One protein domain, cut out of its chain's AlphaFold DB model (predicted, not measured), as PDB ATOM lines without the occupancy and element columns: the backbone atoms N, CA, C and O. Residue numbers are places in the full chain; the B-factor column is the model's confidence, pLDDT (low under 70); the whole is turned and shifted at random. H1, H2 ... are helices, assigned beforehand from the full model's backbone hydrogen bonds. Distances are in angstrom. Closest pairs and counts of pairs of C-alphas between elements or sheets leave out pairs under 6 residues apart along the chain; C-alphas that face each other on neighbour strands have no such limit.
ATOM      1  N   ARG A  58      21.576  10.778 170.677       87.69
ATOM      2  CA  ARG A  58      21.810   9.513 171.392       87.69
ATOM      3  C   ARG A  58      20.891   8.386 170.921       87.69
ATOM      4  O   ARG A  58      21.353   7.260 170.748       87.69
ATOM      5  N   CYS A  59      19.606   8.667 170.720       89.00
ATOM      6  CA  CYS A  59      18.673   7.676 170.190       89.00
ATOM      7  C   CYS A  59      19.045   7.285 168.756       89.00
ATOM      8  O   CYS A  59      19.080   6.094 168.469       89.00
ATOM      9  N   ILE A  60      19.437   8.257 167.924       88.19
ATOM     10  CA  ILE A  60      19.921   8.015 166.555       88.19
ATOM     11  C   ILE A  60      21.174   7.128 166.566       88.19
ATOM     12  O   ILE A  60      21.203   6.100 165.902       88.19
ATOM     13  N   LYS A  61      22.191   7.465 167.374       87.56
ATOM     14  CA  LYS A  61      23.452   6.699 167.461       87.56
ATOM     15  C   LYS A  61      23.273   5.249 167.900       87.56
ATOM     16  O   LYS A  61      24.123   4.417 167.615       87.56
ATOM     17  N   THR A  62      22.221   4.971 168.658       86.69
ATOM     18  CA  THR A  62      21.965   3.640 169.213       86.69
ATOM     19  C   THR A  62      20.841   2.910 168.478       86.69
ATOM     20  O   THR A  62      20.425   1.856 168.939       86.69
ATOM     21  N   ASP A  63      20.356   3.470 167.364       84.38
ATOM     22  CA  ASP A  63      19.263   2.940 166.540       84.38
ATOM     23  C   ASP A  63      18.009   2.557 167.349       84.38
ATOM     24  O   ASP A  63      17.377   1.516 167.170       84.38
ATOM     25  N   HIS A  64      17.655   3.409 168.313       86.06
ATOM     26  CA  HIS A  64      16.458   3.232 169.127       86.06
ATOM     27  C   HIS A  64      15.442   4.337 168.863       86.06
ATOM     28  O   HIS A  64      15.786   5.506 168.683       86.06
ATOM     29  N   ALA A  65      14.163   3.977 168.968       84.81
ATOM     30  CA  ALA A  65      13.063   4.919 168.834       84.81
ATOM     31  C   ALA A  65      13.156   6.060 169.867       84.81
ATOM     32  O   ALA A  65      13.177   5.843 171.083       84.81
ATOM     33  N   CYS A  66      13.173   7.298 169.372       88.75
ATOM     34  CA  CYS A  66      13.182   8.497 170.199       88.75
ATOM     35  C   CYS A  66      11.754   8.976 170.474       88.75
ATOM     36  O   CYS A  66      11.233   9.825 169.764       88.75
ATOM     37  N   THR A  67      11.113   8.463 171.520       90.38
ATOM     38  CA  THR A  67       9.740   8.876 171.869       90.38
ATOM     39  C   THR A  67       9.745  10.071 172.822       90.38
ATOM     40  O   THR A  67      10.439  10.027 173.845       90.38
ATOM     41  N   LEU A  68       8.947  11.096 172.535       88.31
ATOM     42  CA  LEU A  68       8.747  12.276 173.388       88.31
ATOM     43  C   LEU A  68       7.365  12.225 174.054       88.31
ATOM     44  O   LEU A  68       6.466  11.535 173.575       88.31
ATOM     45  N   THR A  69       7.185  12.930 175.175       88.94
ATOM     46  CA  THR A  69       5.823  13.251 175.634       88.94
ATOM     47  C   THR A  69       5.250  14.366 174.768       88.94
ATOM     48  O   THR A  69       5.993  15.061 174.078       88.94
ATOM     49  N   GLU A  70       3.937  14.565 174.823       88.69
ATOM     50  CA  GLU A  70       3.278  15.678 174.134       88.69
ATOM     51  C   GLU A  70       3.881  17.036 174.533       88.69
ATOM     52  O   GLU A  70       4.261  17.814 173.660       88.69
ATOM     53  N   ASP A  71       4.097  17.258 175.836       88.69
ATOM     54  CA  ASP A  71       4.734  18.474 176.357       88.69
ATOM     55  C   ASP A  71       6.143  18.691 175.782       88.69
ATOM     56  O   ASP A  71       6.480  19.789 175.338       88.69
ATOM     57  N   ASP A  72       6.985  17.651 175.773       88.81
ATOM     58  CA  ASP A  72       8.348  17.759 175.247       88.81
ATOM     59  C   ASP A  72       8.357  17.908 173.724       88.81
ATOM     60  O   ASP A  72       9.220  18.590 173.178       88.81
ATOM     61  N   ASN A  73       7.390  17.311 173.028       89.44
ATOM     62  CA  ASN A  73       7.241  17.469 171.587       89.44
ATOM     63  C   ASN A  73       6.817  18.903 171.223       89.44
ATOM     64  O   ASN A  73       7.347  19.480 170.274       89.44
ATOM     65  N   GLY A  74       5.919  19.503 172.009       89.25
ATOM     66  CA  GLY A  74       5.553  20.915 171.883       89.25
ATOM     67  C   GLY A  74       6.743  21.842 172.134       89.25
ATOM     68  O   GLY A  74       6.994  22.749 171.344       89.25
ATOM     69  N   ARG A  75       7.546  21.565 173.171       89.06
ATOM     70  CA  ARG A  75       8.793  22.309 173.425       89.06
ATOM     71  C   ARG A  75       9.769  22.191 172.264       89.06
ATOM     72  O   ARG A  75      10.296  23.209 171.839       89.06
ATOM     73  N   LEU A  76       9.993  20.983 171.741       90.06
ATOM     74  CA  LEU A  76      10.895  20.769 170.608       90.06
ATOM     75  C   LEU A  76      10.479  21.611 169.401       90.06
ATOM     76  O   LEU A  76      11.319  22.291 168.821       90.06
ATOM     77  N   ARG A  77       9.184  21.623 169.072       90.06
ATOM     78  CA  ARG A  77       8.653  22.428 167.968       90.06
ATOM     79  C   ARG A  77       8.819  23.926 168.204       90.06
ATOM     80  O   ARG A  77       9.266  24.625 167.304       90.06
ATOM     81  N   ASN A  78       8.493  24.410 169.400       88.81
ATOM     82  CA  ASN A  78       8.619  25.831 169.720       88.81
ATOM     83  C   ASN A  78      10.075  26.295 169.627       88.81
ATOM     84  O   ASN A  78      10.344  27.322 169.018       88.81
ATOM     85  N   ARG A  79      11.016  25.507 170.165       88.00
ATOM     86  CA  ARG A  79      12.446  25.829 170.080       88.00
ATOM     87  C   ARG A  79      12.949  25.788 168.647       88.00
ATOM     88  O   ARG A  79      13.667  26.687 168.241       88.00
ATOM     89  N   PHE A  80      12.536  24.796 167.866       89.00
ATOM     90  CA  PHE A  80      12.881  24.750 166.449       89.00
ATOM     91  C   PHE A  80      12.418  26.008 165.697       89.00
ATOM     92  O   PHE A  80      13.190  26.593 164.946       89.00
ATOM     93  N   GLU A  81      11.186  26.463 165.937       89.25
ATOM     94  CA  GLU A  81      10.657  27.687 165.323       89.25
ATOM     95  C   GLU A  81      11.387  28.955 165.785       89.25
ATOM     96  O   GLU A  81      11.674  29.821 164.964       89.25
ATOM     97  N   GLU A  82      11.708  29.074 167.074       87.62
ATOM     98  CA  GLU A  82      12.490  30.202 167.599       87.62
ATOM     99  C   GLU A  82      13.899  30.242 167.003       87.62
ATOM    100  O   GLU A  82      14.327  31.297 166.537       87.62
ATOM    101  N   TYR A  83      14.584  29.094 166.949       85.50
ATOM    102  CA  TYR A  83      15.908  28.973 166.340       85.50
ATOM    103  C   TYR A  83      15.872  29.357 164.860       85.50
ATOM    104  O   TYR A  83      16.655  30.192 164.416       85.50
ATOM    105  N   LYS A  84      14.895  28.833 164.109       87.81
ATOM    106  CA  LYS A  84      14.704  29.151 162.689       87.81
ATOM    107  C   LYS A  84      14.450  30.644 162.437       87.81
ATOM    108  O   LYS A  84      14.790  31.143 161.370       87.81
ATOM    109  N   ARG A  85      13.838  31.353 163.391       88.00
ATOM    110  CA  ARG A  85      13.565  32.799 163.313       88.00
ATOM    111  C   ARG A  85      14.691  33.666 163.887       88.00
ATOM    112  O   ARG A  85      14.559  34.883 163.870       88.00
ATOM    113  N   GLY A  86      15.764  33.065 164.406       82.62
ATOM    114  CA  GLY A  86      16.876  33.788 165.029       82.62
ATOM    115  C   GLY A  86      16.570  34.358 166.419       82.62
ATOM    116  O   GLY A  86      17.319  35.189 166.919       82.62
ATOM    117  N   HIS A  87      15.491  33.926 167.077       83.56
ATOM    118  CA  HIS A  87      15.141  34.378 168.427       83.56
ATOM    119  C   HIS A  87      15.856  33.530 169.493       83.56
ATOM    120  O   HIS A  87      15.247  32.679 170.143       83.56
ATOM    121  N   THR A  88      17.162  33.750 169.669       75.44
ATOM    122  CA  THR A  88      18.030  32.954 170.563       75.44
ATOM    123  C   THR A  88      18.444  33.673 171.855       75.44
ATOM    124  O   THR A  88      19.362  33.231 172.540       75.44
ATOM    125  N   GLU A  89      17.765  34.756 172.232       79.25
ATOM    126  CA  GLU A  89      18.125  35.610 173.382       79.25
ATOM    127  C   GLU A  89      18.162  34.856 174.729       79.25
ATOM    128  O   GLU A  89      19.026  35.098 175.565       79.25
ATOM    129  N   GLU A  90      17.256  33.896 174.944       80.25
ATOM    130  CA  GLU A  90      17.196  33.093 176.178       80.25
ATOM    131  C   GLU A  90      17.855  31.701 176.032       80.25
ATOM    132  O   GLU A  90      17.726  30.836 176.909       80.25
ATOM    133  N   TRP A  91      18.556  31.444 174.926       83.69
ATOM    134  CA  TRP A  91      18.997  30.097 174.558       83.69
ATOM    135  C   TRP A  91      20.027  29.503 175.522       83.69
ATOM    136  O   TRP A  91      19.954  28.319 175.879       83.69
ATOM    137  N   GLU A  92      20.943  30.336 176.012       80.12
ATOM    138  CA  GLU A  92      21.888  29.984 177.072       80.12
ATOM    139  C   GLU A  92      21.147  29.535 178.337       80.12
ATOM    140  O   GLU A  92      21.344  28.422 178.835       80.12
ATOM    141  N   ALA A  93      20.202  30.352 178.806       78.44
ATOM    142  CA  ALA A  93      19.418  30.066 179.999       78.44
ATOM    143  C   ALA A  93      18.574  28.790 179.853       78.44
ATOM    144  O   ALA A  93      18.356  28.069 180.830       78.44
ATOM    145  N   TRP A  94      18.085  28.479 178.653       77.81
ATOM    146  CA  TRP A  94      17.301  27.267 178.414       77.81
ATOM    147  C   TRP A  94      18.153  26.006 178.319       77.81
ATOM    148  O   TRP A  94      17.741  24.959 178.826       77.81
ATOM    149  N   SER A  95      19.313  26.092 177.671       76.56
ATOM    150  CA  SER A  95      20.167  24.935 177.384       76.56
ATOM    151  C   SER A  95      21.121  24.579 178.531       76.56
ATOM    152  O   SER A  95      21.410  23.396 178.737       76.56
ATOM    153  N   MET A  96      21.556  25.560 179.331       71.81
ATOM    154  CA  MET A  96      22.481  25.340 180.451       71.81
ATOM    155  C   MET A  96      21.785  24.953 181.761       71.81
ATOM    156  O   MET A  96      22.373  24.265 182.604       71.81
ATOM    157  N   ASN A  97      20.534  25.371 181.959       64.56
ATOM    158  CA  ASN A  97      19.892  25.278 183.265       64.56
ATOM    159  C   ASN A  97      19.494  23.830 183.612       64.56
ATOM    160  O   ASN A  97      18.630  23.206 182.992       64.56
ATOM    161  N   SER A  98      20.123  23.291 184.660       53.84
ATOM    162  CA  SER A  98      19.968  21.905 185.126       53.84
ATOM    163  C   SER A  98      18.566  21.574 185.648       53.84
ATOM    164  O   SER A  98      18.227  20.399 185.785       53.84
ATOM    165  N   ARG A  99      17.728  22.592 185.896       52.41
ATOM    166  CA  ARG A  99      16.322  22.446 186.312       52.41
ATOM    167  C   ARG A  99      15.348  22.127 185.167       52.41
ATOM    168  O   ARG A  99      14.142  22.146 185.384       52.41
ATOM    169  N   ALA A 100      15.865  21.786 183.984       54.09
ATOM    170  CA  ALA A 100      15.302  20.802 183.047       54.09
ATOM    171  C   ALA A 100      13.790  20.880 182.731       54.09
ATOM    172  O   ALA A 100      13.151  19.852 182.498       54.09
ATOM    173  N   SER A 101      13.198  22.077 182.681       61.62
ATOM    174  CA  SER A 101      11.788  22.246 182.295       61.62
ATOM    175  C   SER A 101      11.579  23.003 180.986       61.62
ATOM    176  O   SER A 101      10.448  23.068 180.518       61.62
ATOM    177  N   LYS A 102      12.625  23.573 180.376       75.81
ATOM    178  CA  LYS A 102      12.474  24.392 179.160       75.81
ATOM    179  C   LYS A 102      13.000  23.737 177.883       75.81
ATOM    180  O   LYS A 102      12.501  24.071 176.808       75.81
ATOM    181  N   PHE A 103      13.934  22.791 177.993       83.06
ATOM    182  CA  PHE A 103      14.462  22.039 176.855       83.06
ATOM    183  C   PHE A 103      13.724  20.699 176.691       83.06
ATOM    184  O   PHE A 103      13.404  20.064 177.704       83.06
ATOM    185  N   PRO A 104      13.423  20.256 175.458       87.19
ATOM    186  CA  PRO A 104      12.785  18.963 175.226       87.19
ATOM    187  C   PRO A 104      13.674  17.803 175.695       87.19
ATOM    188  O   PRO A 104      14.883  17.788 175.461       87.19
ATOM    189  N   VAL A 105      13.076  16.793 176.334       88.88
ATOM    190  CA  VAL A 105      13.779  15.562 176.734       88.88
ATOM    191  C   VAL A 105      12.949  14.346 176.339       88.88
ATOM    192  O   VAL A 105      11.791  14.220 176.724       88.88
ATOM    193  N   CYS A 106      13.537  13.410 175.590       89.19
ATOM    194  CA  CYS A 106      12.836  12.182 175.220       89.19
ATOM    195  C   CYS A 106      12.703  11.224 176.414       89.19
ATOM    196  O   CYS A 106      13.494  11.256 177.364       89.19
ATOM    197  N   ASN A 107      11.727  10.317 176.355       88.75
ATOM    198  CA  ASN A 107      11.438   9.367 177.434       88.75
ATOM    199  C   ASN A 107      12.654   8.509 177.807       88.75
ATOM    200  O   ASN A 107      12.839   8.181 178.978       88.75
ATOM    201  N   ARG A 108      13.502   8.174 176.828       88.06
ATOM    202  CA  ARG A 108      14.701   7.378 177.074       88.06
ATOM    203  C   ARG A 108      15.758   8.163 177.837       88.06
ATOM    204  O   ARG A 108      16.163   7.693 178.892       88.06
ATOM    205  N   CYS A 109      16.156   9.350 177.369       88.06
ATOM    206  CA  CYS A 109      17.132  10.170 178.098       88.06
ATOM    207  C   CYS A 109      16.617  10.510 179.502       88.06
ATOM    208  O   CYS A 109      17.369  10.449 180.468       88.06
ATOM    209  N   ARG A 110      15.305  10.767 179.628       87.31
ATOM    210  CA  ARG A 110      14.643  10.982 180.918       87.31
ATOM    211  C   ARG A 110      14.797   9.784 181.858       87.31
ATOM    212  O   ARG A 110      15.052   9.990 183.036       87.31
ATOM    213  N   SER A 111      14.663   8.551 181.361       86.00
ATOM    214  CA  SER A 111      14.784   7.340 182.192       86.00
ATOM    215  C   SER A 111      16.186   7.101 182.754       86.00
ATOM    216  O   SER A 111      16.325   6.458 183.789       86.00
ATOM    217  N   ILE A 112      17.209   7.636 182.089       86.19
ATOM    218  CA  ILE A 112      18.617   7.523 182.488       86.19
ATOM    219  C   ILE A 112      19.162   8.839 183.058       86.19
ATOM    220  O   ILE A 112      20.353   8.943 183.323       86.19
ATOM    221  N   SER A 113      18.290   9.833 183.273       81.44
ATOM    222  CA  SER A 113      18.636  11.173 183.768       81.44
ATOM    223  C   SER A 113      19.734  11.870 182.959       81.44
ATOM    224  O   SER A 113      20.482  12.692 183.484       81.44
ATOM    225  N   GLU A 114      19.826  11.559 181.670       82.38
ATOM    226  CA  GLU A 114      20.787  12.186 180.776       82.38
ATOM    227  C   GLU A 114      20.118  13.232 179.877       82.38
ATOM    228  O   GLU A 114      18.898  13.259 179.692       82.38
ATOM    229  N   ARG A 115      20.938  14.114 179.301       78.69
ATOM    230  CA  ARG A 115      20.465  15.237 178.490       78.69
ATOM    231  C   ARG A 115      20.103  14.823 177.054       78.69
ATOM    232  O   ARG A 115      20.818  14.057 176.412       78.69
ATOM    233  N   CYS A 116      18.983  15.370 176.573       85.75
ATOM    234  CA  CYS A 116      18.602  15.536 175.165       85.75
ATOM    235  C   CYS A 116      19.626  16.351 174.348       85.75
ATOM    236  O   CYS A 116      19.939  17.469 174.741       85.75
ATOM    237  N   GLU A 117      20.087  15.843 173.201       86.44
ATOM    238  CA  GLU A 117      20.717  16.624 172.126       86.44
ATOM    239  C   GLU A 117      19.909  16.400 170.855       86.44
ATOM    240  O   GLU A 117      19.897  15.283 170.340       86.44
ATOM    241  N   PHE A 118      19.196  17.418 170.387       87.81
ATOM    242  CA  PHE A 118      18.485  17.383 169.111       87.81
ATOM    243  C   PHE A 118      19.314  18.166 168.099       87.81
ATOM    244  O   PHE A 118      19.837  19.219 168.434       87.81
ATOM    245  N   GLU A 119      19.484  17.628 166.897       83.50
ATOM    246  CA  GLU A 119      20.308  18.268 165.864       83.50
ATOM    247  C   GLU A 119      19.658  19.561 165.358       83.50
ATOM    248  O   GLU A 119      20.327  20.577 165.230       83.50
ATOM    249  N   ASP A 120      18.332  19.548 165.204       82.81
ATOM    250  CA  ASP A 120      17.547  20.697 164.737       82.81
ATOM    251  C   ASP A 120      17.400  21.815 165.785       82.81
ATOM    252  O   ASP A 120      16.941  22.912 165.481       82.81
ATOM    253  N   VAL A 121      17.733  21.527 167.045       85.69
ATOM    254  CA  VAL A 121      17.659  22.475 168.160       85.69
ATOM    255  C   VAL A 121      18.986  22.379 168.909       85.69
ATOM    256  O   VAL A 121      19.073  21.631 169.894       85.69
ATOM    257  N   PRO A 122      20.039  23.068 168.426       79.88
ATOM    258  CA  PRO A 122      21.359  22.993 169.033       79.88
ATOM    259  C   PRO A 122      21.322  23.568 170.447       79.88
ATOM    260  O   PRO A 122      20.428  24.330 170.813       79.88
ATOM    261  N   ARG A 123      22.285  23.194 171.281       81.38
ATOM    262  CA  ARG A 123      22.457  23.814 172.599       81.38
ATOM    263  C   ARG A 123      23.378  25.028 172.492       81.38
ATOM    264  O   ARG A 123      24.068  25.178 171.493       81.38
ATOM    265  N   TRP A 124      23.389  25.881 173.517       80.69
ATOM    266  CA  TRP A 124      24.216  27.090 173.514       80.69
ATOM    267  C   TRP A 124      25.710  26.803 173.378       80.69
ATOM    268  O   TRP A 124      26.372  27.491 172.620       80.69
ATOM    269  N   ASP A 125      26.214  25.750 174.030       74.06
ATOM    270  CA  ASP A 125      27.597  25.279 173.869       74.06
ATOM    271  C   ASP A 125      27.931  25.013 172.396       74.06
ATOM    272  O   ASP A 125      28.940  25.485 171.893       74.06
ATOM    273  N   VAL A 126      27.020  24.358 171.676       74.25
ATOM    274  CA  VAL A 126      27.197  24.060 170.249       74.25
ATOM    275  C   VAL A 126      27.135  25.324 169.384       74.25
ATOM    276  O   VAL A 126      27.842  25.401 168.388       74.25
ATOM    277  N   ILE A 127      26.299  26.301 169.749       74.50
ATOM    278  CA  ILE A 127      26.187  27.577 169.025       74.50
ATOM    279  C   ILE A 127      27.455  28.417 169.212       74.50
ATOM    280  O   ILE A 127      27.977  28.952 168.237       74.50
ATOM    281  N   MET A 128      27.963  28.525 170.441       75.25
ATOM    282  CA  MET A 128      29.175  29.301 170.721       75.25
ATOM    283  C   MET A 128      30.397  28.672 170.056       75.25
ATOM    284  O   MET A 128      31.137  29.387 169.395       75.25
ATOM    285  N   ASP A 129      30.535  27.342 170.110       72.56
ATOM    286  CA  ASP A 129      31.616  26.638 169.413       72.56
ATOM    287  C   ASP A 129      31.623  26.957 167.907       72.56
ATOM    288  O   ASP A 129      32.692  27.133 167.330       72.56
ATOM    289  N   THR A 130      30.447  27.063 167.267       68.38
ATOM    290  CA  THR A 130      30.358  27.450 165.849       68.38
ATOM    291  C   THR A 130      30.725  28.913 165.598       68.38
ATOM    292  O   THR A 130      31.442  29.192 164.640       68.38
ATOM    293  N   LEU A 131      30.296  29.833 166.469       66.44
ATOM    294  CA  LEU A 131      30.615  31.261 166.346       66.44
ATOM    295  C   LEU A 131      32.112  31.537 166.556       66.44
ATOM    296  O   LEU A 131      32.692  32.353 165.842       66.44
ATOM    297  N   ASP A 132      32.745  30.832 167.494       60.06
ATOM    298  CA  ASP A 132      34.176  30.968 167.773       60.06
ATOM    299  C   ASP A 132      35.027  30.411 166.619       60.06
ATOM    300  O   ASP A 132      36.033  31.015 166.248       60.06
ATOM    301  N   THR A 133      34.609  29.307 165.981       58.47
ATOM    302  CA  THR A 133      35.300  28.815 164.775       58.47
ATOM    303  C   THR A 133      35.209  29.773 163.593       58.47
ATOM    304  O   THR A 133      36.168  29.856 162.831       58.47
ATOM    305  N   ASP A 134      34.108  30.509 163.442       52.69
ATOM    306  CA  ASP A 134      33.989  31.508 162.378       52.69
ATOM    307  C   ASP A 134      34.870  32.736 162.679       52.69
ATOM    308  O   ASP A 134      35.517  33.264 161.773       52.69
ATOM    309  N   ALA A 135      35.008  33.123 163.952       54.19
ATOM    310  CA  ALA A 135      35.894  34.208 164.382       54.19
ATOM    311  C   ALA A 135      37.395  33.894 164.193       54.19
ATOM    312  O   ALA A 135      38.171  34.788 163.852       54.19
ATOM    313  N   ASP A 136      37.810  32.632 164.345       48.12
ATOM    314  CA  ASP A 136      39.207  32.200 164.160       48.12
ATOM    315  C   ASP A 136      39.595  31.944 162.687       48.12
ATOM    316  O   ASP A 136      40.770  31.710 162.386       48.12
TER     317      ASP A 136
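Overview. This is residues 58 to 136 of the 287 residues of an uncharacterized protein of Kwoniella mangroviensis CBS 10435 (UniProt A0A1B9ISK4). What does this domain look like? It is a small body of helices set round a middle of links, residues 103 to 105 and 116 to 123 among them, with the long helix H2 along one side, the short H1 and H4 near one end, and H3 at the other end, where it makes a corner with the first residue of H5. From that corner H5 leads outward, and residues 129 to 136 stick out as an arm. How large and how regular is it? The printed part has 79 residues with five named helices, in the order H1, H2, H3, H4, H5, and no named strand; its class is all helix, and it is compact, with a radius of gyration of the C-alphas of 13.1 A and spans of 38 by 24 by 22 A.

Along the chain. Where does the first helix lie, and what follows it? H1 is residues 58 to 61, beginning at C-alpha 58 at (21.810, 9.513, 171.392). H2 is residues 70 to 84, 21.0 A from first to last C-alpha, beginning at (3.278, 15.678, 174.134). Which helices come later? H3 is residues 91 to 96, 8.3 A long, H4 is residues 107 to 111, and H5 is residues 124 to 135, 16.4 A long, ending at C-alpha 135 at (35.894, 34.208, 164.382).

Arrangement. What is near H1? H1 and H4 are close but not clearly touching; their closest C-alphas, those of Cys 59 and Arg 108, are 8.0 A apart. Does H2 touch another helix? H2 touches no helix and is apart from H1, H3, H4 and H5. Which helices touch? H3 and H5 touch, H5 with residue 124 alone, and their closest C-alphas, those of Glu 92 and Trp 124, are 5.1 A apart. They run opposite ways at a steep tilt of 61 degrees. What do the backbone N and O atoms show? In H2, H3, H4 and H5 every O i to N i+4 pair is within hydrogen-bond range; H1 is too short for such a pair, and its 1 pair of O i and N i+3 is within range.

Size, cuts and confidence. How far does it reach? The two C-alphas farthest apart, those of Glu 70 and Asp 136, are 40.8 A apart, and without residues 129 to 136, which stand free, the body spans 31 by 22 by 21 A. Is there a cut, and which link is long? The printed part has no cut, and the link from H4 to H5, with 12 residues, is long. Where is the confidence low? The mean pLDDT of the printed part is 80.4, and residues 97 to 101 and 130 to 136 are under 70.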